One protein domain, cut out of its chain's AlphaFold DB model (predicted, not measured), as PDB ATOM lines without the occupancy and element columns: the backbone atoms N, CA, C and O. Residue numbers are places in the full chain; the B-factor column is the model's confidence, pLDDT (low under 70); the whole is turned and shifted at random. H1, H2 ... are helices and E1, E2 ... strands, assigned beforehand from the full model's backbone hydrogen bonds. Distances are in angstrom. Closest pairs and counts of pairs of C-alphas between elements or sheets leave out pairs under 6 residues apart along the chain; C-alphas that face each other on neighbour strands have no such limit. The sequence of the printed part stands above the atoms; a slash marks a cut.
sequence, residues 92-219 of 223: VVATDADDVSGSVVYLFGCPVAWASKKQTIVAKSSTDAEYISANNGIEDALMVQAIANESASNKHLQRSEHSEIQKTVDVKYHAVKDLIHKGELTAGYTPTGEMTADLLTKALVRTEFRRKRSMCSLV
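AT A GLANCE: This is residues 92 to 219 of the 223 residues of an uncharacterized protein of Phytophthora megakarya (UniProt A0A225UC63). A small sheet of three strands, E1, E2 and E3, makes the core, with the long helix H1 packed along one face and the short helix H3 on the other. H2 packs on H1 and H4 packs on H3, both off the sheet, while a long link from H1 to H2 sticks out at residues 160 to 165. The printed part has 128 residues, with three named strands and four named helices in the order E1 E2 E3 H1 H2 H3 H4. The sheet's order is E1 E2 E3, all antiparallel, a meander, each strand the antiparallel neighbour of the one before. The class is mixed, helices and strands; the whole is compact, with a radius of gyration of the C-alphas of 15.3 A and spans of 44 by 38 by 25 A.

IN THESE COORDINATES: Find C-alpha 92 at (227.812, 310.826, 230.190), where E1 begins; it runs to residue 97. E2 takes residues 100 to 107, 23.1 A long, and E3 residues 110 to 118, 24.6 A long. Find C-alpha 126 at (208.389, 307.865, 220.783); from there H1 runs 38.5 A to residue 152. H2 is residues 169 to 181, 18.3 A long, and H3 is residues 196 to 200. H4 is residues 206 to 215, 14.2 A long, ending at C-alpha 215 at (221.013, 317.618, 239.370).

HOW THE PARTS SIT: Begin at E2, the inner strand, which forms a hairpin with E1 and another with E3. Look for N 94 and O 104, 2.9 A apart, between E1 and E2, and for N 103 and O 115, 3.0 A, between E2 and E3. H1 is on the sheet at a height of 7.8 A, over E1, E2 and E3, and runs along the strands, but only just, at 28 degrees to E1 on the local plane. Its C-alpha of Ser 133 is 4.8 A from that of Ser 101, the closest between H1 and E2. H3 is on the opposite face, at a height of 6.5 A; its closest C-alpha to E2 is that of Leu 200, 4.9 A from that of Gly 102. H2 touches residues 128 to 138 of H1 alone, at a steep tilt of 54 degrees, the same way; the closest C-alphas are those of Tyr 131 and Tyr 173, 5.9 A apart. H4 touches H3, closest at the C-alphas of Thr 196 and Lys 212, 5.4 A. H2 and H4 are apart. In H1, H2 and H4 every O i to N i+4 pair is within hydrogen-bond range; in H3 0 of 1 is, beside 2 of 2 O i to N i+3 pairs.

THE WHOLE: The C-alphas of Asn 154 and Val 205, the two farthest apart, are 46.1 A apart. The printed part has no cut. The links H1 to H2 and H2 to H3 are long, at 16 and 14 residues. The mean pLDDT of the printed part is 81.1, and residues 151 to 168 are under 70.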
ATOM      1  N   VAL A  92     229.162 311.396 230.111       92.19
ATOM      2  CA  VAL A  92     227.812 310.826 230.190       92.19
ATOM      3  C   VAL A  92     226.840 311.757 229.489       92.19
ATOM      4  O   VAL A  92     226.885 312.968 229.684       92.19
ATOM      5  N   VAL A  93     225.923 311.202 228.700       92.50
ATOM      6  CA  VAL A  93     224.875 311.976 228.032       92.50
ATOM      7  C   VAL A  93     223.521 311.548 228.566       92.50
ATOM      8  O   VAL A  93     223.149 310.383 228.464       92.50
ATOM      9  N   ALA A  94     222.774 312.500 229.117       93.06
ATOM     10  CA  ALA A  94     221.363 312.319 229.420       93.06
ATOM     11  C   ALA A  94     220.540 312.876 228.260       93.06
ATOM     12  O   ALA A  94     220.718 314.036 227.886       93.06
ATOM     13  N   THR A  95     219.628 312.078 227.715       92.50
ATOM     14  CA  THR A  95     218.742 312.497 226.625       92.50
ATOM     15  C   THR A  95     217.298 312.174 226.946       92.50
ATOM     16  O   THR A  95     217.004 311.104 227.466       92.50
ATOM     17  N   ASP A  96     216.405 313.084 226.585       91.31
ATOM     18  CA  ASP A  96     214.958 312.887 226.623       91.31
ATOM     19  C   ASP A  96     214.366 313.387 225.306       91.31
ATOM     20  O   ASP A  96     214.958 314.236 224.620       91.31
ATOM     21  N   ALA A  97     213.229 312.827 224.915       87.12
ATOM     22  CA  ALA A  97     212.584 313.174 223.665       87.12
ATOM     23  C   ALA A  97     211.066 313.109 223.788       87.12
ATOM     24  O   ALA A  97     210.504 312.109 224.221       87.12
ATOM     25  N   ASP A  98     210.430 314.180 223.334       80.69
ATOM     26  CA  ASP A  98     208.996 314.251 223.063       80.69
ATOM     27  C   ASP A  98     208.842 315.020 221.732       80.69
ATOM     28  O   ASP A  98     209.604 314.761 220.798       80.69
ATOM     29  N   ASP A  99     208.030 316.076 221.651       80.38
ATOM     30  CA  ASP A  99     208.065 317.045 220.530       80.38
ATOM     31  C   ASP A  99     209.405 317.803 220.396       80.38
ATOM     32  O   ASP A  99     209.749 318.409 219.367       80.38
ATOM     33  N   VAL A 100     210.166 317.827 221.487       85.12
ATOM     34  CA  VAL A 100     211.460 318.491 221.617       85.12
ATOM     35  C   VAL A 100     212.479 317.451 222.051       85.12
ATOM     36  O   VAL A 100     212.234 316.681 222.972       85.12
ATOM     37  N   SER A 101     213.633 317.433 221.392       88.94
ATOM     38  CA  SER A 101     214.792 316.657 221.823       88.94
ATOM     39  C   SER A 101     215.615 317.484 222.803       88.94
ATOM     40  O   SER A 101     216.035 318.603 222.479       88.94
ATOM     41  N   GLY A 102     215.846 316.932 223.990       91.25
ATOM     42  CA  GLY A 102     216.689 317.515 225.025       91.25
ATOM     43  C   GLY A 102     217.907 316.645 225.300       91.25
ATOM     44  O   GLY A 102     217.778 315.432 225.437       91.25
ATOM     45  N   SER A 103     219.077 317.265 225.425       93.69
ATOM     46  CA  SER A 103     220.324 316.587 225.787       93.69
ATOM     47  C   SER A 103     221.103 317.381 226.834       93.69
ATOM     48  O   SER A 103     221.154 318.612 226.790       93.69
ATOM     49  N   VAL A 104     221.729 316.676 227.776       94.44
ATOM     50  CA  VAL A 104     222.725 317.219 228.707       94.44
ATOM     51  C   VAL A 104     223.965 316.340 228.638       94.44
ATOM     52  O   VAL A 104     223.888 315.141 228.896       94.44
ATOM     53  N   VAL A 105     225.102 316.944 228.309       94.31
ATOM     54  CA  VAL A 105     226.415 316.299 228.308       94.31
ATOM     55  C   VAL A 105     227.120 316.629 229.614       94.31
ATOM     56  O   VAL A 105     227.337 317.798 229.952       94.31
ATOM     57  N   TYR A 106     227.499 315.580 230.328       93.00
ATOM     58  CA  TYR A 106     228.288 315.629 231.540       93.00
ATOM     59  C   TYR A 106     229.724 315.226 231.226       93.00
ATOM     60  O   TYR A 106     229.952 314.164 230.657       93.00
ATOM     61  N   LEU A 107     230.681 316.050 231.639       92.50
ATOM     62  CA  LEU A 107     232.105 315.734 231.655       92.50
ATOM     63  C   LEU A 107     232.543 315.642 233.116       92.50
ATOM     64  O   LEU A 107     232.309 316.572 233.891       92.50
ATOM     65  N   PHE A 108     233.130 314.513 233.506       91.25
ATOM     66  CA  PHE A 108     233.539 314.239 234.889       91.25
ATOM     67  C   PHE A 108     232.391 314.339 235.910       91.25
ATOM     68  O   PHE A 108     232.582 314.696 237.072       91.25
ATOM     69  N   GLY A 109     231.159 314.055 235.477       88.38
ATOM     70  CA  GLY A 109     229.948 314.228 236.287       88.38
ATOM     71  C   GLY A 109     229.429 315.668 236.384       88.38
ATOM     72  O   GLY A 109     228.429 315.905 237.054       88.38
ATOM     73  N   CYS A 110     230.047 316.632 235.698       91.88
ATOM     74  CA  CYS A 110     229.579 318.016 235.653       91.88
ATOM     75  C   CYS A 110     228.918 318.357 234.311       91.88
ATOM     76  O   CYS A 110     229.490 318.036 233.271       91.88
ATOM     77  N   PRO A 111     227.773 319.061 234.288       93.19
ATOM     78  CA  PRO A 111     227.132 319.455 233.038       93.19
ATOM     79  C   PRO A 111     227.958 320.534 232.329       93.19
ATOM     80  O   PRO A 111     228.157 321.620 232.870       93.19
ATOM     81  N   VAL A 112     228.423 320.243 231.115       92.44
ATOM     82  CA  VAL A 112     229.275 321.151 230.320       92.44
ATOM     83  C   VAL A 112     228.620 321.616 229.026       92.44
ATOM     84  O   VAL A 112     228.954 322.687 228.525       92.44
ATOM     85  N   ALA A 113     227.671 320.845 228.497       92.50
ATOM     86  CA  ALA A 113     226.890 321.232 227.332       92.50
ATOM     87  C   ALA A 113     225.447 320.754 227.478       92.50
ATOM     88  O   ALA A 113     225.168 319.738 228.115       92.50
ATOM     89  N   TRP A 114     224.518 321.501 226.894       94.81
ATOM     90  CA  TRP A 114     223.106 321.151 226.895       94.81
ATOM     91  C   TRP A 114     222.387 321.750 225.691       94.81
ATOM     92  O   TRP A 114     222.735 322.830 225.201       94.81
ATOM     93  N   ALA A 115     221.337 321.073 225.236       91.75
ATOM     94  CA  ALA A 115     220.530 321.522 224.116       91.75
ATOM     95  C   ALA A 115     219.049 321.181 224.304       91.75
ATOM     96  O   ALA A 115     218.687 320.144 224.844       91.75
ATOM     97  N   SER A 116     218.191 322.072 223.809       91.12
ATOM     98  CA  SER A 116     216.750 321.865 223.657       91.12
ATOM     99  C   SER A 116     216.411 322.264 222.228       91.12
ATOM    100  O   SER A 116     216.550 323.434 221.857       91.12
ATOM    101  N   LYS A 117     216.076 321.286 221.387       85.69
ATOM    102  CA  LYS A 117     215.865 321.479 219.946       85.69
ATOM    103  C   LYS A 117     214.533 320.858 219.543       85.69
ATOM    104  O   LYS A 117     214.260 319.707 219.863       85.69
ATOM    105  N   LYS A 118     213.700 321.612 218.819       83.50
ATOM    106  CA  LYS A 118     212.497 321.041 218.199       83.50
ATOM    107  C   LYS A 118     212.928 319.995 217.173       83.50
ATOM    108  O   LYS A 118     213.876 320.240 216.425       83.50
ATOM    109  N   GLN A 119     212.240 318.860 217.134       78.00
ATOM    110  CA  GLN A 119     212.532 317.842 216.136       78.00
ATOM    111  C   GLN A 119     212.210 318.377 214.737       78.00
ATOM    112  O   GLN A 119     211.112 318.865 214.476       78.00
ATOM    113  N   THR A 120     213.201 318.340 213.848       76.12
ATOM    114  CA  THR A 120     213.038 318.715 212.435       76.12
ATOM    115  C   THR A 120     212.526 317.552 211.592       76.12
ATOM    116  O   THR A 120     211.968 317.766 210.520       76.12
ATOM    117  N   ILE A 121     212.714 316.327 212.080       78.00
ATOM    118  CA  ILE A 121     212.272 315.089 211.448       78.00
ATOM    119  C   ILE A 121     211.001 314.647 212.166       78.00
ATOM    120  O   ILE A 121     210.974 314.616 213.394       78.00
ATOM    121  N   VAL A 122     209.962 314.298 211.409       77.06
ATOM    122  CA  VAL A 122     208.735 313.731 211.975       77.06
ATOM    123  C   VAL A 122     209.038 312.310 212.448       77.06
ATOM    124  O   VAL A 122     209.178 311.397 211.633       77.06
ATOM    125  N   ALA A 123     209.169 312.137 213.760       76.06
ATOM    126  CA  ALA A 123     209.232 310.829 214.392       76.06
ATOM    127  C   ALA A 123     207.856 310.153 214.297       76.06
ATOM    128  O   ALA A 123     206.832 310.772 214.584       76.06
ATOM    129  N   LYS A 124     207.815 308.888 213.867       82.12
ATOM    130  CA  LYS A 124     206.561 308.118 213.786       82.12
ATOM    131  C   LYS A 124     206.218 307.433 215.111       82.12
ATOM    132  O   LYS A 124     205.096 306.963 215.279       82.12
ATOM    133  N   SER A 125     207.174 307.372 216.034       84.69
ATOM    134  CA  SER A 125     207.037 306.778 217.360       84.69
ATOM    135  C   SER A 125     207.876 307.534 218.395       84.69
ATOM    136  O   SER A 125     208.821 308.244 218.046       84.69
ATOM    137  N   SER A 126     207.565 307.346 219.682       82.19
ATOM    138  CA  SER A 126     208.389 307.865 220.783       82.19
ATOM    139  C   SER A 126     209.803 307.277 220.764       82.19
ATOM    140  O   SER A 126     210.767 307.979 221.038       82.19
ATOM    141  N   THR A 127     209.950 306.016 220.352       84.50
ATOM    142  CA  THR A 127     211.256 305.372 220.180       84.50
ATOM    143  C   THR A 127     212.095 306.085 219.118       84.50
ATOM    144  O   THR A 127     213.271 306.356 219.346       84.50
ATOM    145  N   ASP A 128     211.506 306.463 217.980       84.44
ATOM    146  CA  ASP A 128     212.222 307.216 216.941       84.44
ATOM    147  C   ASP A 128     212.692 308.584 217.457       84.44
ATOM    148  O   ASP A 128     213.823 309.001 217.201       84.44
ATOM    149  N   ALA A 129     211.837 309.268 218.222       85.75
ATOM    150  CA  ALA A 129     212.161 310.529 218.882       85.75
ATOM    151  C   ALA A 129     213.343 310.377 219.861       85.75
ATOM    152  O   ALA A 129     214.269 311.197 219.843       85.75
ATOM    153  N   GLU A 130     213.352 309.312 220.668       86.69
ATOM    154  CA  GLU A 130     214.450 308.984 221.585       86.69
ATOM    155  C   GLU A 130     215.769 308.784 220.832       86.69
ATOM    156  O   GLU A 130     216.777 309.384 221.209       86.69
ATOM    157  N   TYR A 131     215.773 308.043 219.717       85.31
ATOM    158  CA  TYR A 131     216.978 307.844 218.901       85.31
ATOM    159  C   TYR A 131     217.492 309.134 218.262       85.31
ATOM    160  O   TYR A 131     218.703 309.365 218.211       85.31
ATOM    161  N   ILE A 132     216.594 310.003 217.793       86.56
ATOM    162  CA  ILE A 132     216.977 311.316 217.264       86.56
ATOM    163  C   ILE A 132     217.648 312.152 218.359       86.56
ATOM    164  O   ILE A 132     218.672 312.792 218.098       86.56
ATOM    165  N   SER A 133     217.080 312.154 219.568       88.31
ATOM    166  CA  SER A 133     217.629 312.888 220.711       88.31
ATOM    167  C   SER A 133     218.978 312.320 221.150       88.31
ATOM    168  O   SER A 133     219.939 313.079 221.290       88.31
ATOM    169  N   ALA A 134     219.083 310.991 221.245       88.50
ATOM    170  CA  ALA A 134     220.315 310.275 221.551       88.50
ATOM    171  C   ALA A 134     221.434 310.637 220.569       88.50
ATOM    172  O   ALA A 134     222.503 311.061 220.998       88.50
ATOM    173  N   ASN A 135     221.180 310.570 219.257       89.94
ATOM    174  CA  ASN A 135     222.169 310.946 218.245       89.94
ATOM    175  C   ASN A 135     222.639 312.397 218.409       89.94
ATOM    176  O   ASN A 135     223.833 312.666 218.350       89.94
ATOM    177  N   ASN A 136     221.716 313.339 218.629       88.50
ATOM    178  CA  ASN A 136     222.088 314.743 218.825       88.50
ATOM    179  C   ASN A 136     222.958 314.924 220.084       88.50
ATOM    180  O   ASN A 136     223.930 315.672 220.055       88.50
ATOM    181  N   GLY A 137     222.623 314.236 221.180       89.00
ATOM    182  CA  GLY A 137     223.417 314.265 222.408       89.00
ATOM    183  C   GLY A 137     224.798 313.620 222.248       89.00
ATOM    184  O   GLY A 137     225.769 314.123 222.807       89.00
ATOM    185  N   ILE A 138     224.902 312.551 221.454       89.31
ATOM    186  CA  ILE A 138     226.174 311.909 221.102       89.31
ATOM    187  C   ILE A 138     227.048 312.857 220.277       89.31
ATOM    188  O   ILE A 138     228.228 312.991 220.575       89.31
ATOM    189  N   GLU A 139     226.489 313.551 219.280       89.25
ATOM    190  CA  GLU A 139     227.230 314.552 218.496       89.25
ATOM    191  C   GLU A 139     227.807 315.659 219.398       89.25
ATOM    192  O   GLU A 139     228.987 315.999 219.280       89.25
ATOM    193  N   ASP A 140     227.012 316.166 220.347       89.94
ATOM    194  CA  ASP A 140     227.473 317.156 221.329       89.94
ATOM    195  C   ASP A 140     228.584 316.574 222.238       89.94
ATOM    196  O   ASP A 140     229.569 317.250 222.541       89.94
ATOM    197  N   ALA A 141     228.470 315.309 222.649       89.44
ATOM    198  CA  ALA A 141     229.457 314.643 223.501       89.44
ATOM    199  C   ALA A 141     230.780 314.347 222.789       89.44
ATOM    200  O   ALA A 141     231.843 314.559 223.373       89.44
ATOM    201  N   LEU A 142     230.733 313.928 221.524       89.19
ATOM    202  CA  LEU A 142     231.919 313.752 220.685       89.19
ATOM    203  C   LEU A 142     232.662 315.079 220.503       89.19
ATOM    204  O   LEU A 142     233.890 315.105 220.536       89.19
ATOM    205  N   MET A 143     231.934 316.192 220.372       88.44
ATOM    206  CA  MET A 143     232.543 317.522 220.319       88.44
ATOM    207  C   MET A 143     233.254 317.872 221.634       88.44
ATOM    208  O   MET A 143     234.394 318.337 221.608       88.44
ATOM    209  N   VAL A 144     232.620 317.614 222.781       89.19
ATOM    210  CA  VAL A 144     233.245 317.808 224.103       89.19
ATOM    211  C   VAL A 144     234.490 316.932 224.253       89.19
ATOM    212  O   VAL A 144     235.523 317.417 224.710       89.19
ATOM    213  N   GLN A 145     234.420 315.670 223.827       87.69
ATOM    214  CA  GLN A 145     235.546 314.743 223.871       87.69
ATOM    215  C   GLN A 145     236.708 315.212 222.989       87.69
ATOM    216  O   GLN A 145     237.856 315.172 223.424       87.69
ATOM    217  N   ALA A 146     236.427 315.689 221.773       87.31
ATOM    218  CA  ALA A 146     237.445 316.227 220.876       87.31
ATOM    219  C   ALA A 146     238.170 317.425 221.508       87.31
ATOM    220  O   ALA A 146     239.396 317.430 221.566       87.31
ATOM    221  N   ILE A 147     237.423 318.380 222.072       86.44
ATOM    222  CA  ILE A 147     237.993 319.555 222.750       86.44
ATOM    223  C   ILE A 147     238.815 319.138 223.980       86.44
ATOM    224  O   ILE A 147     239.914 319.652 224.201       86.44
ATOM    225  N   ALA A 148     238.313 318.194 224.780       83.81
ATOM    226  CA  ALA A 148     239.028 317.684 225.947       83.81
ATOM    227  C   ALA A 148     240.351 317.005 225.550       83.81
ATOM    228  O   ALA A 148     241.383 317.239 226.179       83.81
ATOM    229  N   ASN A 149     240.338 316.230 224.465       81.25
ATOM    230  CA  ASN A 149     241.520 315.547 223.945       81.25
ATOM    231  C   ASN A 149     242.538 316.516 223.329       81.25
ATOM    232  O   ASN A 149     243.733 316.337 223.553       81.25
ATOM    233  N   GLU A 150     242.094 317.553 222.610       77.38
ATOM    234  CA  GLU A 150     242.970 318.618 222.096       77.38
ATOM    235  C   GLU A 150     243.662 319.381 223.232       77.38
ATOM    236  O   GLU A 150     244.842 319.717 223.144       77.38
ATOM    237  N   SER A 151     242.945 319.601 224.336       64.06
ATOM    238  CA  SER A 151     243.482 320.260 225.531       64.06
ATOM    239  C   SER A 151     244.520 319.393 226.259       64.06
ATOM    240  O   SER A 151     245.435 319.921 226.888       64.06
ATOM    241  N   ALA A 152     244.382 318.064 226.180       57.66
ATOM    242  CA  ALA A 152     245.265 317.092 226.823       57.66
ATOM    243  C   ALA A 152     246.440 316.637 225.932       57.66
ATOM    244  O   ALA A 152     247.402 316.046 226.427       57.66
ATOM    245  N   SER A 153     246.388 316.863 224.617       48.34
ATOM    246  CA  SER A 153     247.422 316.464 223.658       48.34
ATOM    247  C   SER A 153     247.278 317.234 222.343       48.34
ATOM    248  O   SER A 153     246.198 317.266 221.769       48.34
ATOM    249  N   ASN A 154     248.393 317.758 221.810       42.94
ATOM    250  CA  ASN A 154     248.523 318.353 220.466       42.94
ATOM    251  C   ASN A 154     248.224 317.335 219.337       42.94
ATOM    252  O   ASN A 154     249.109 316.974 218.561       42.94
ATOM    253  N   LYS A 155     247.000 316.815 219.248       43.25
ATOM    254  CA  LYS A 155     246.554 315.916 218.183       43.25
ATOM    255  C   LYS A 155     245.312 316.514 217.541       43.25
ATOM    256  O   LYS A 155     244.226 316.475 218.099       43.25
ATOM    257  N   HIS A 156     245.530 317.079 216.359       38.66
ATOM    258  CA  HIS A 156     244.503 317.616 215.478       38.66
ATOM    259  C   HIS A 156     243.561 316.476 215.065       38.66
ATOM    260  O   HIS A 156     243.974 315.568 214.338       38.66
ATOM    261  N   LEU A 157     242.317 316.485 215.547       42.12
ATOM    262  CA  LEU A 157     241.308 315.529 215.100       42.12
ATOM    263  C   LEU A 157     240.660 316.079 213.825       42.12
ATOM    264  O   LEU A 157     240.044 317.143 213.836       42.12
ATOM    265  N   GLN A 158     240.812 315.369 212.704       34.97
ATOM    266  CA  GLN A 158     240.144 315.758 211.464       34.97
ATOM    267  C   GLN A 158     238.642 315.495 211.575       34.97
ATOM    268  O   GLN A 158     238.195 314.366 211.771       34.97
ATOM    269  N   ARG A 159     237.868 316.569 211.434       39.59
ATOM    270  CA  ARG A 159     236.412 316.543 211.356       39.59
ATOM    271  C   ARG A 159     235.991 316.021 209.982       39.59
ATOM    272  O   ARG A 159     236.339 316.624 208.972       39.59
ATOM    273  N   SER A 160     235.191 314.957 209.933       31.69
ATOM    274  CA  SER A 160     234.404 314.671 208.734       31.69
ATOM    275  C   SER A 160     233.246 315.669 208.675       31.69
ATOM    276  O   SER A 160     232.341 315.679 209.515       31.69
ATOM    277  N   GLU A 161     233.296 316.580 207.706       33.22
ATOM    278  CA  GLU A 161     232.184 317.473 207.395       33.22
ATOM    279  C   GLU A 161     231.020 316.645 206.845       33.22
ATOM    280  O   GLU A 161     230.951 316.325 205.662       33.22
ATOM    281  N   HIS A 162     230.084 316.264 207.710       39.09
ATOM    282  CA  HIS A 162     228.798 315.768 207.240       39.09
ATOM    283  C   HIS A 162     227.893 316.965 206.968       39.09
ATOM    284  O   HIS A 162     227.464 317.649 207.898       39.09
ATOM    285  N   SER A 163     227.635 317.205 205.681       36.66
ATOM    286  CA  SER A 163     226.712 318.227 205.201       36.66
ATOM    287  C   SER A 163     225.327 318.079 205.845       36.66
ATOM    288  O   SER A 163     224.863 316.974 206.145       36.66
ATOM    289  N   GLU A 164     224.659 319.213 206.055       43.19
ATOM    290  CA  GLU A 164     223.291 319.333 206.579       43.19
ATOM    291  C   GLU A 164     222.232 318.871 205.555       43.19
ATOM    292  O   GLU A 164     221.215 319.525 205.341       43.19
ATOM    293  N   ILE A 165     222.459 317.744 204.879       45.62
ATOM    294  CA  ILE A 165     221.474 317.149 203.976       45.62
ATOM    295  C   ILE A 165     220.624 316.193 204.808       45.62
ATOM    296  O   ILE A 165     221.148 315.242 205.382       45.62
ATOM    297  N   GLN A 166     219.328 316.505 204.908       47.75
ATOM    298  CA  GLN A 166     218.235 315.745 205.532       47.75
ATOM    299  C   GLN A 166     218.610 314.305 205.949       47.75
ATOM    300  O   GLN A 166     218.397 313.340 205.214       47.75
ATOM    301  N   LYS A 167     219.175 314.142 207.151       58.50
ATOM    302  CA  LYS A 167     219.466 312.811 207.695       58.50
ATOM    303  C   LYS A 167     218.150 312.210 208.175       58.50
ATOM    304  O   LYS A 167     217.500 312.789 209.042       58.50
ATOM    305  N   THR A 168     217.733 311.094 207.586       69.44
ATOM    306  CA  THR A 168     216.527 310.363 207.999       69.44
ATOM    307  C   THR A 168     216.695 309.785 209.408       69.44
ATOM    308  O   THR A 168     217.809 309.709 209.935       69.44
ATOM    309  N   VAL A 169     215.584 309.364 210.023       73.69
ATOM    310  CA  VAL A 169     215.599 308.643 211.310       73.69
ATOM    311  C   VAL A 169     216.537 307.437 211.235       73.69
ATOM    312  O   VAL A 169     217.362 307.257 212.125       73.69
ATOM    313  N   ASP A 170     216.487 306.694 210.127       76.94
ATOM    314  CA  ASP A 170     217.304 305.498 209.908       76.94
ATOM    315  C   ASP A 170     218.806 305.794 209.989       76.94
ATOM    316  O   ASP A 170     219.543 305.064 210.644       76.94
ATOM    317  N   VAL A 171     219.273 306.900 209.397       80.00
ATOM    318  CA  VAL A 171     220.696 307.284 209.454       80.00
ATOM    319  C   VAL A 171     221.135 307.540 210.895       80.00
ATOM    320  O   VAL A 171     222.190 307.063 211.311       80.00
ATOM    321  N   LYS A 172     220.323 308.268 211.672       79.00
ATOM    322  CA  LYS A 172     220.620 308.543 213.087       79.00
ATOM    323  C   LYS A 172     220.581 307.265 213.921       79.00
ATOM    324  O   LYS A 172     221.450 307.047 214.756       79.00
ATOM    325  N   TYR A 173     219.608 306.402 213.661       79.56
ATOM    326  CA  TYR A 173     219.471 305.110 214.320       79.56
ATOM    327  C   TYR A 173     220.691 304.212 214.092       79.56
ATOM    328  O   TYR A 173     221.260 303.679 215.048       79.56
ATOM    329  N   HIS A 174     221.122 304.076 212.834       83.06
ATOM    330  CA  HIS A 174     222.306 303.302 212.477       83.06
ATOM    331  C   HIS A 174     223.572 303.886 213.108       83.06
ATOM    332  O   HIS A 174     224.336 303.131 213.696       83.06
ATOM    333  N   ALA A 175     223.740 305.213 213.112       82.12
ATOM    334  CA  ALA A 175     224.887 305.855 213.751       82.12
ATOM    335  C   ALA A 175     225.002 305.518 215.250       82.12
ATOM    336  O   ALA A 175     226.079 305.141 215.717       82.12
ATOM    337  N   VAL A 176     223.895 305.586 216.004       83.00
ATOM    338  CA  VAL A 176     223.894 305.206 217.430       83.00
ATOM    339  C   VAL A 176     224.217 303.721 217.601       83.00
ATOM    340  O   VAL A 176     225.037 303.359 218.445       83.00
ATOM    341  N   LYS A 177     223.601 302.847 216.798       84.50
ATOM    342  CA  LYS A 177     223.854 301.403 216.863       84.50
ATOM    343  C   LYS A 177     225.294 301.033 216.546       84.50
ATOM    344  O   LYS A 177     225.845 300.171 217.225       84.50
ATOM    345  N   ASP A 178     225.891 301.674 215.553       86.69
ATOM    346  CA  ASP A 178     227.263 301.405 215.139       86.69
ATOM    347  C   ASP A 178     228.247 301.738 216.265       86.69
ATOM    348  O   ASP A 178     229.164 300.960 216.526       86.69
ATOM    349  N   LEU A 179     228.034 302.843 216.988       84.62
ATOM    350  CA  LEU A 179     228.858 303.216 218.144       84.62
ATOM    351  C   LEU A 179     228.720 302.226 219.308       84.62
ATOM    352  O   LEU A 179     229.716 301.884 219.946       84.62
ATOM    353  N   ILE A 180     227.507 301.721 219.555       85.94
ATOM    354  CA  ILE A 180     227.279 300.668 220.557       85.94
ATOM    355  C   ILE A 180     227.984 299.378 220.137       85.94
ATOM    356  O   ILE A 180     228.659 298.748 220.947       85.94
ATOM    357  N   HIS A 181     227.865 298.988 218.867       86.50
ATOM    358  CA  HIS A 181     228.477 297.765 218.356       86.50
ATOM    359  C   HIS A 181     230.010 297.809 218.406       86.50
ATOM    360  O   HIS A 181     230.642 296.800 218.711       86.50
ATOM    361  N   LYS A 182     230.608 298.983 218.173       86.75
ATOM    362  CA  LYS A 182     232.053 299.222 218.321       86.75
ATOM    363  C   LYS A 182     232.531 299.257 219.779       86.75
ATOM    364  O   LYS A 182     233.734 299.271 220.012       86.75
ATOM    365  N   GLY A 183     231.618 299.276 220.754       83.25
ATOM    366  CA  GLY A 183     231.949 299.410 222.175       83.25
ATOM    367  C   GLY A 183     232.371 300.824 222.589       83.25
ATOM    368  O   GLY A 183     232.862 301.009 223.698       83.25
ATOM    369  N   GLU A 184     232.175 301.822 221.723       81.38
ATOM    370  CA  GLU A 184     232.487 303.233 221.996       81.38
ATOM    371  C   GLU A 184     231.373 303.924 222.806       81.38
ATOM    372  O   GLU A 184     231.607 304.950 223.441       81.38
ATOM    373  N   LEU A 185     230.162 303.349 222.811       85.31
ATOM    374  CA  LEU A 185     229.004 303.848 223.549       85.31
ATOM    375  C   LEU A 185     228.362 302.732 224.381       85.31
ATOM    376  O   LEU A 185     228.024 301.672 223.862       85.31
ATOM    377  N   THR A 186     228.107 303.006 225.660       86.69
ATOM    378  CA  THR A 186     227.289 302.138 226.520       86.69
ATOM    379  C   THR A 186     225.947 302.810 226.784       86.69
ATOM    380  O   THR A 186     225.896 303.888 227.374       86.69
ATOM    381  N   ALA A 187     224.854 302.178 226.356       84.56
ATOM    382  CA  ALA A 187     223.506 302.658 226.640       84.56
ATOM    383  C   ALA A 187     223.055 302.195 228.034       84.56
ATOM    384  O   ALA A 187     223.142 301.010 228.358       84.56
ATOM    385  N   GLY A 188     222.555 303.124 228.849       87.06
ATOM    386  CA  GLY A 188     222.016 302.850 230.181       87.06
ATOM    387  C   GLY A 188     220.623 303.449 230.352       87.06
ATOM    388  O   GLY A 188     220.346 304.541 229.860       87.06
ATOM    389  N   TYR A 189     219.743 302.740 231.060       85.94
ATOM    390  CA  TYR A 189     218.423 303.258 231.409       85.94
ATOM    391  C   TYR A 189     218.515 304.196 232.619       85.94
ATOM    392  O   TYR A 189     219.118 303.845 233.631       85.94
ATOM    393  N   THR A 190     217.882 305.368 232.524       86.88
ATOM    394  CA  THR A 190     217.739 306.316 233.639       86.88
ATOM    395  C   THR A 190     216.250 306.531 233.930       86.88
ATOM    396  O   THR A 190     215.512 306.889 233.010       86.88
ATOM    397  N   PRO A 191     215.779 306.349 235.177       88.19
ATOM    398  CA  PRO A 191     214.380 306.591 235.529       88.19
ATOM    399  C   PRO A 191     213.950 308.048 235.290       88.19
ATOM    400  O   PRO A 191     214.723 308.979 235.512       88.19
ATOM    401  N   THR A 192     212.676 308.283 234.956       82.25
ATOM    402  CA  THR A 192     212.114 309.629 234.689       82.25
ATOM    403  C   THR A 192     212.328 310.633 235.833       82.25
ATOM    404  O   THR A 192     212.483 311.834 235.614       82.25
ATOM    405  N   GLY A 193     212.376 310.162 237.083       84.38
ATOM    406  CA  GLY A 193     212.650 311.017 238.244       84.38
ATOM    407  C   GLY A 193     214.086 311.559 238.307       84.38
ATOM    408  O   GLY A 193     214.330 312.551 238.998       84.38
ATOM    409  N   GLU A 194     215.016 310.924 237.595       86.38
ATOM    410  CA  GLU A 194     216.449 311.245 237.548       86.38
ATOM    411  C   GLU A 194     216.894 311.751 236.170       86.38
ATOM    412  O   GLU A 194     217.988 312.293 236.038       86.38
ATOM    413  N   MET A 195     216.031 311.643 235.154       90.75
ATOM    414  CA  MET A 195     216.306 312.130 233.808       90.75
ATOM    415  C   MET A 195     216.415 313.659 233.791       90.75
ATOM    416  O   MET A 195     215.421 314.390 233.776       90.75
ATOM    417  N   THR A 196     217.644 314.171 233.786       90.50
ATOM    418  CA  THR A 196     217.900 315.618 233.800       90.50
ATOM    419  C   THR A 196     217.505 316.303 232.497       90.50
ATOM    420  O   THR A 196     217.172 317.486 232.509       90.50
ATOM    421  N   ALA A 197     217.497 315.563 231.383       90.81
ATOM    422  CA  ALA A 197     217.077 316.072 230.082       90.81
ATOM    423  C   ALA A 197     215.589 316.462 230.036       90.81
ATOM    424  O   ALA A 197     215.227 317.314 229.229       90.81
ATOM    425  N   ASP A 198     214.761 315.978 230.972       90.44
ATOM    426  CA  ASP A 198     213.369 316.428 231.123       90.44
ATOM    427  C   ASP A 198     213.261 317.938 231.382       90.44
ATOM    428  O   ASP A 198     212.279 318.579 231.013       90.44
ATOM    429  N   LEU A 199     214.285 318.538 232.002       89.81
ATOM    430  CA  LEU A 199     214.365 319.989 232.202       89.81
ATOM    431  C   LEU A 199     214.394 320.757 230.867       89.81
ATOM    432  O   LEU A 199     214.069 321.944 230.822       89.81
ATOM    433  N   LEU A 200     214.802 320.082 229.791       89.88
ATOM    434  CA  LEU A 200     215.018 320.636 228.458       89.88
ATOM    435  C   LEU A 200     213.896 320.292 227.474       89.88
ATOM    436  O   LEU A 200     213.888 320.840 226.370       89.88
ATOM    437  N   THR A 201     212.956 319.431 227.852       86.19
ATOM    438  CA  THR A 201     211.870 318.945 226.987       86.19
ATOM    439  C   THR A 201     210.482 319.214 227.557       86.19
ATOM    440  O   THR A 201     209.536 319.321 226.782       86.19
ATOM    441  N   LYS A 202     210.345 319.355 228.885       85.75
ATOM    442  CA  LYS A 202     209.046 319.361 229.573       85.75
ATOM    443  C   LYS A 202     208.832 320.602 230.439       85.75
ATOM    444  O   LYS A 202     209.742 321.154 231.062       85.75
ATOM    445  N   ALA A 203     207.567 321.004 230.549       84.69
ATOM    446  CA  ALA A 203     207.116 321.977 231.536       84.69
ATOM    447  C   ALA A 203     206.910 321.286 232.898       84.69
ATOM    448  O   ALA A 203     205.858 320.720 233.180       84.69
ATOM    449  N   LEU A 204     207.936 321.315 233.750       85.75
ATOM    450  CA  LEU A 204     207.936 320.590 235.024       85.75
ATOM    451  C   LEU A 204     207.236 321.341 236.169       85.75
ATOM    452  O   LEU A 204     207.345 322.566 236.318       85.75
ATOM    453  N   VAL A 205     206.619 320.576 237.076       87.31
ATOM    454  CA  VAL A 205     206.117 321.085 238.361       87.31
ATOM    455  C   VAL A 205     207.292 321.589 239.209       87.31
ATOM    456  O   VAL A 205     208.409 321.088 239.142       87.31
ATOM    457  N   ARG A 206     207.066 322.606 240.046       85.69
ATOM    458  CA  ARG A 206     208.096 323.336 240.811       85.69
ATOM    459  C   ARG A 206     209.027 322.442 241.627       85.69
ATOM    460  O   ARG A 206     210.198 322.791 241.756       85.69
ATOM    461  N   THR A 207     208.511 321.373 242.222       88.38
ATOM    462  CA  THR A 207     209.293 320.416 243.015       88.38
ATOM    463  C   THR A 207     210.268 319.651 242.127       88.38
ATOM    464  O   THR A 207     211.472 319.693 242.375       88.38
ATOM    465  N   GLU A 208     209.774 319.058 241.042       89.31
ATOM    466  CA  GLU A 208     210.594 318.344 240.062       89.31
ATOM    467  C   GLU A 208     211.575 319.264 239.339       89.31
ATOM    468  O   GLU A 208     212.754 318.943 239.239       89.31
ATOM    469  N   PHE A 209     211.128 320.451 238.924       89.94
ATOM    470  CA  PHE A 209     211.973 321.471 238.307       89.94
ATOM    471  C   PHE A 209     213.168 321.818 239.196       89.94
ATOM    472  O   PHE A 209     214.303 321.860 238.733       89.94
ATOM    473  N   ARG A 210     212.931 322.056 240.494       90.81
ATOM    474  CA  ARG A 210     214.005 322.366 241.449       90.81
ATOM    475  C   ARG A 210     214.963 321.194 241.615       90.81
ATOM    476  O   ARG A 210     216.166 321.426 241.620       90.81
ATOM    477  N   ARG A 211     214.438 319.970 241.722       91.31
ATOM    478  CA  ARG A 211     215.243 318.751 241.850       91.31
ATOM    479  C   ARG A 211     216.137 318.545 240.623       91.31
ATOM    480  O   ARG A 211     217.348 318.447 240.778       91.31
ATOM    481  N   LYS A 212     215.561 318.565 239.418       91.31
ATOM    482  CA  LYS A 212     216.287 318.372 238.149       91.31
ATOM    483  C   LYS A 212     217.280 319.498 237.872       91.31
ATOM    484  O   LYS A 212     218.402 319.240 237.459       91.31
ATOM    485  N   ARG A 213     216.935 320.740 238.219       92.44
ATOM    486  CA  ARG A 213     217.878 321.868 238.193       92.44
ATOM    487  C   ARG A 213     219.092 321.637 239.099       92.44
ATOM    488  O   ARG A 213     220.212 321.922 238.688       92.44
ATOM    489  N   SER A 214     218.876 321.145 240.319       91.06
ATOM    490  CA  SER A 214     219.967 320.825 241.245       91.06
ATOM    491  C   SER A 214     220.834 319.666 240.749       91.06
ATOM    492  O   SER A 214     222.038 319.701 240.971       91.06
ATOM    493  N   MET A 215     220.255 318.686 240.043       90.31
ATOM    494  CA  MET A 215     221.013 317.618 239.370       90.31
ATOM    495  C   MET A 215     221.883 318.156 238.223       90.31
ATOM    496  O   MET A 215     222.998 317.690 238.040       90.31
ATOM    497  N   CYS A 216     221.439 319.203 237.517       88.81
ATOM    498  CA  CYS A 216     222.268 319.960 236.568       88.81
ATOM    499  C   CYS A 216     223.223 320.957 237.257       88.81
ATOM    500  O   CYS A 216     223.539 322.007 236.697       88.81
ATOM    501  N   SER A 217     223.652 320.668 238.489       89.44
ATOM    502  CA  SER A 217     224.620 321.449 239.267       89.44
ATOM    503  C   SER A 217     224.284 322.929 239.489       89.44
ATOM    504  O   SER A 217     225.138 323.680 239.958       89.44
ATOM    505  N   LEU A 218     223.057 323.376 239.202       90.88
ATOM    506  CA  LEU A 218     222.636 324.761 239.397       90.88
ATOM    507  C   LEU A 218     221.986 324.915 240.779       90.88
ATOM    508  O   LEU A 218     220.790 324.665 240.979       90.88
ATOM    509  N   VAL A 219     222.802 325.326 241.747       90.50
ATOM    510  CA  VAL A 219     222.474 325.329 243.179       90.50
ATOM    511  C   VAL A 219     222.566 326.726 243.780       90.50
ATOM    512  O   VAL A 219     223.199 327.623 243.223       90.50
TER     513      VAL A 219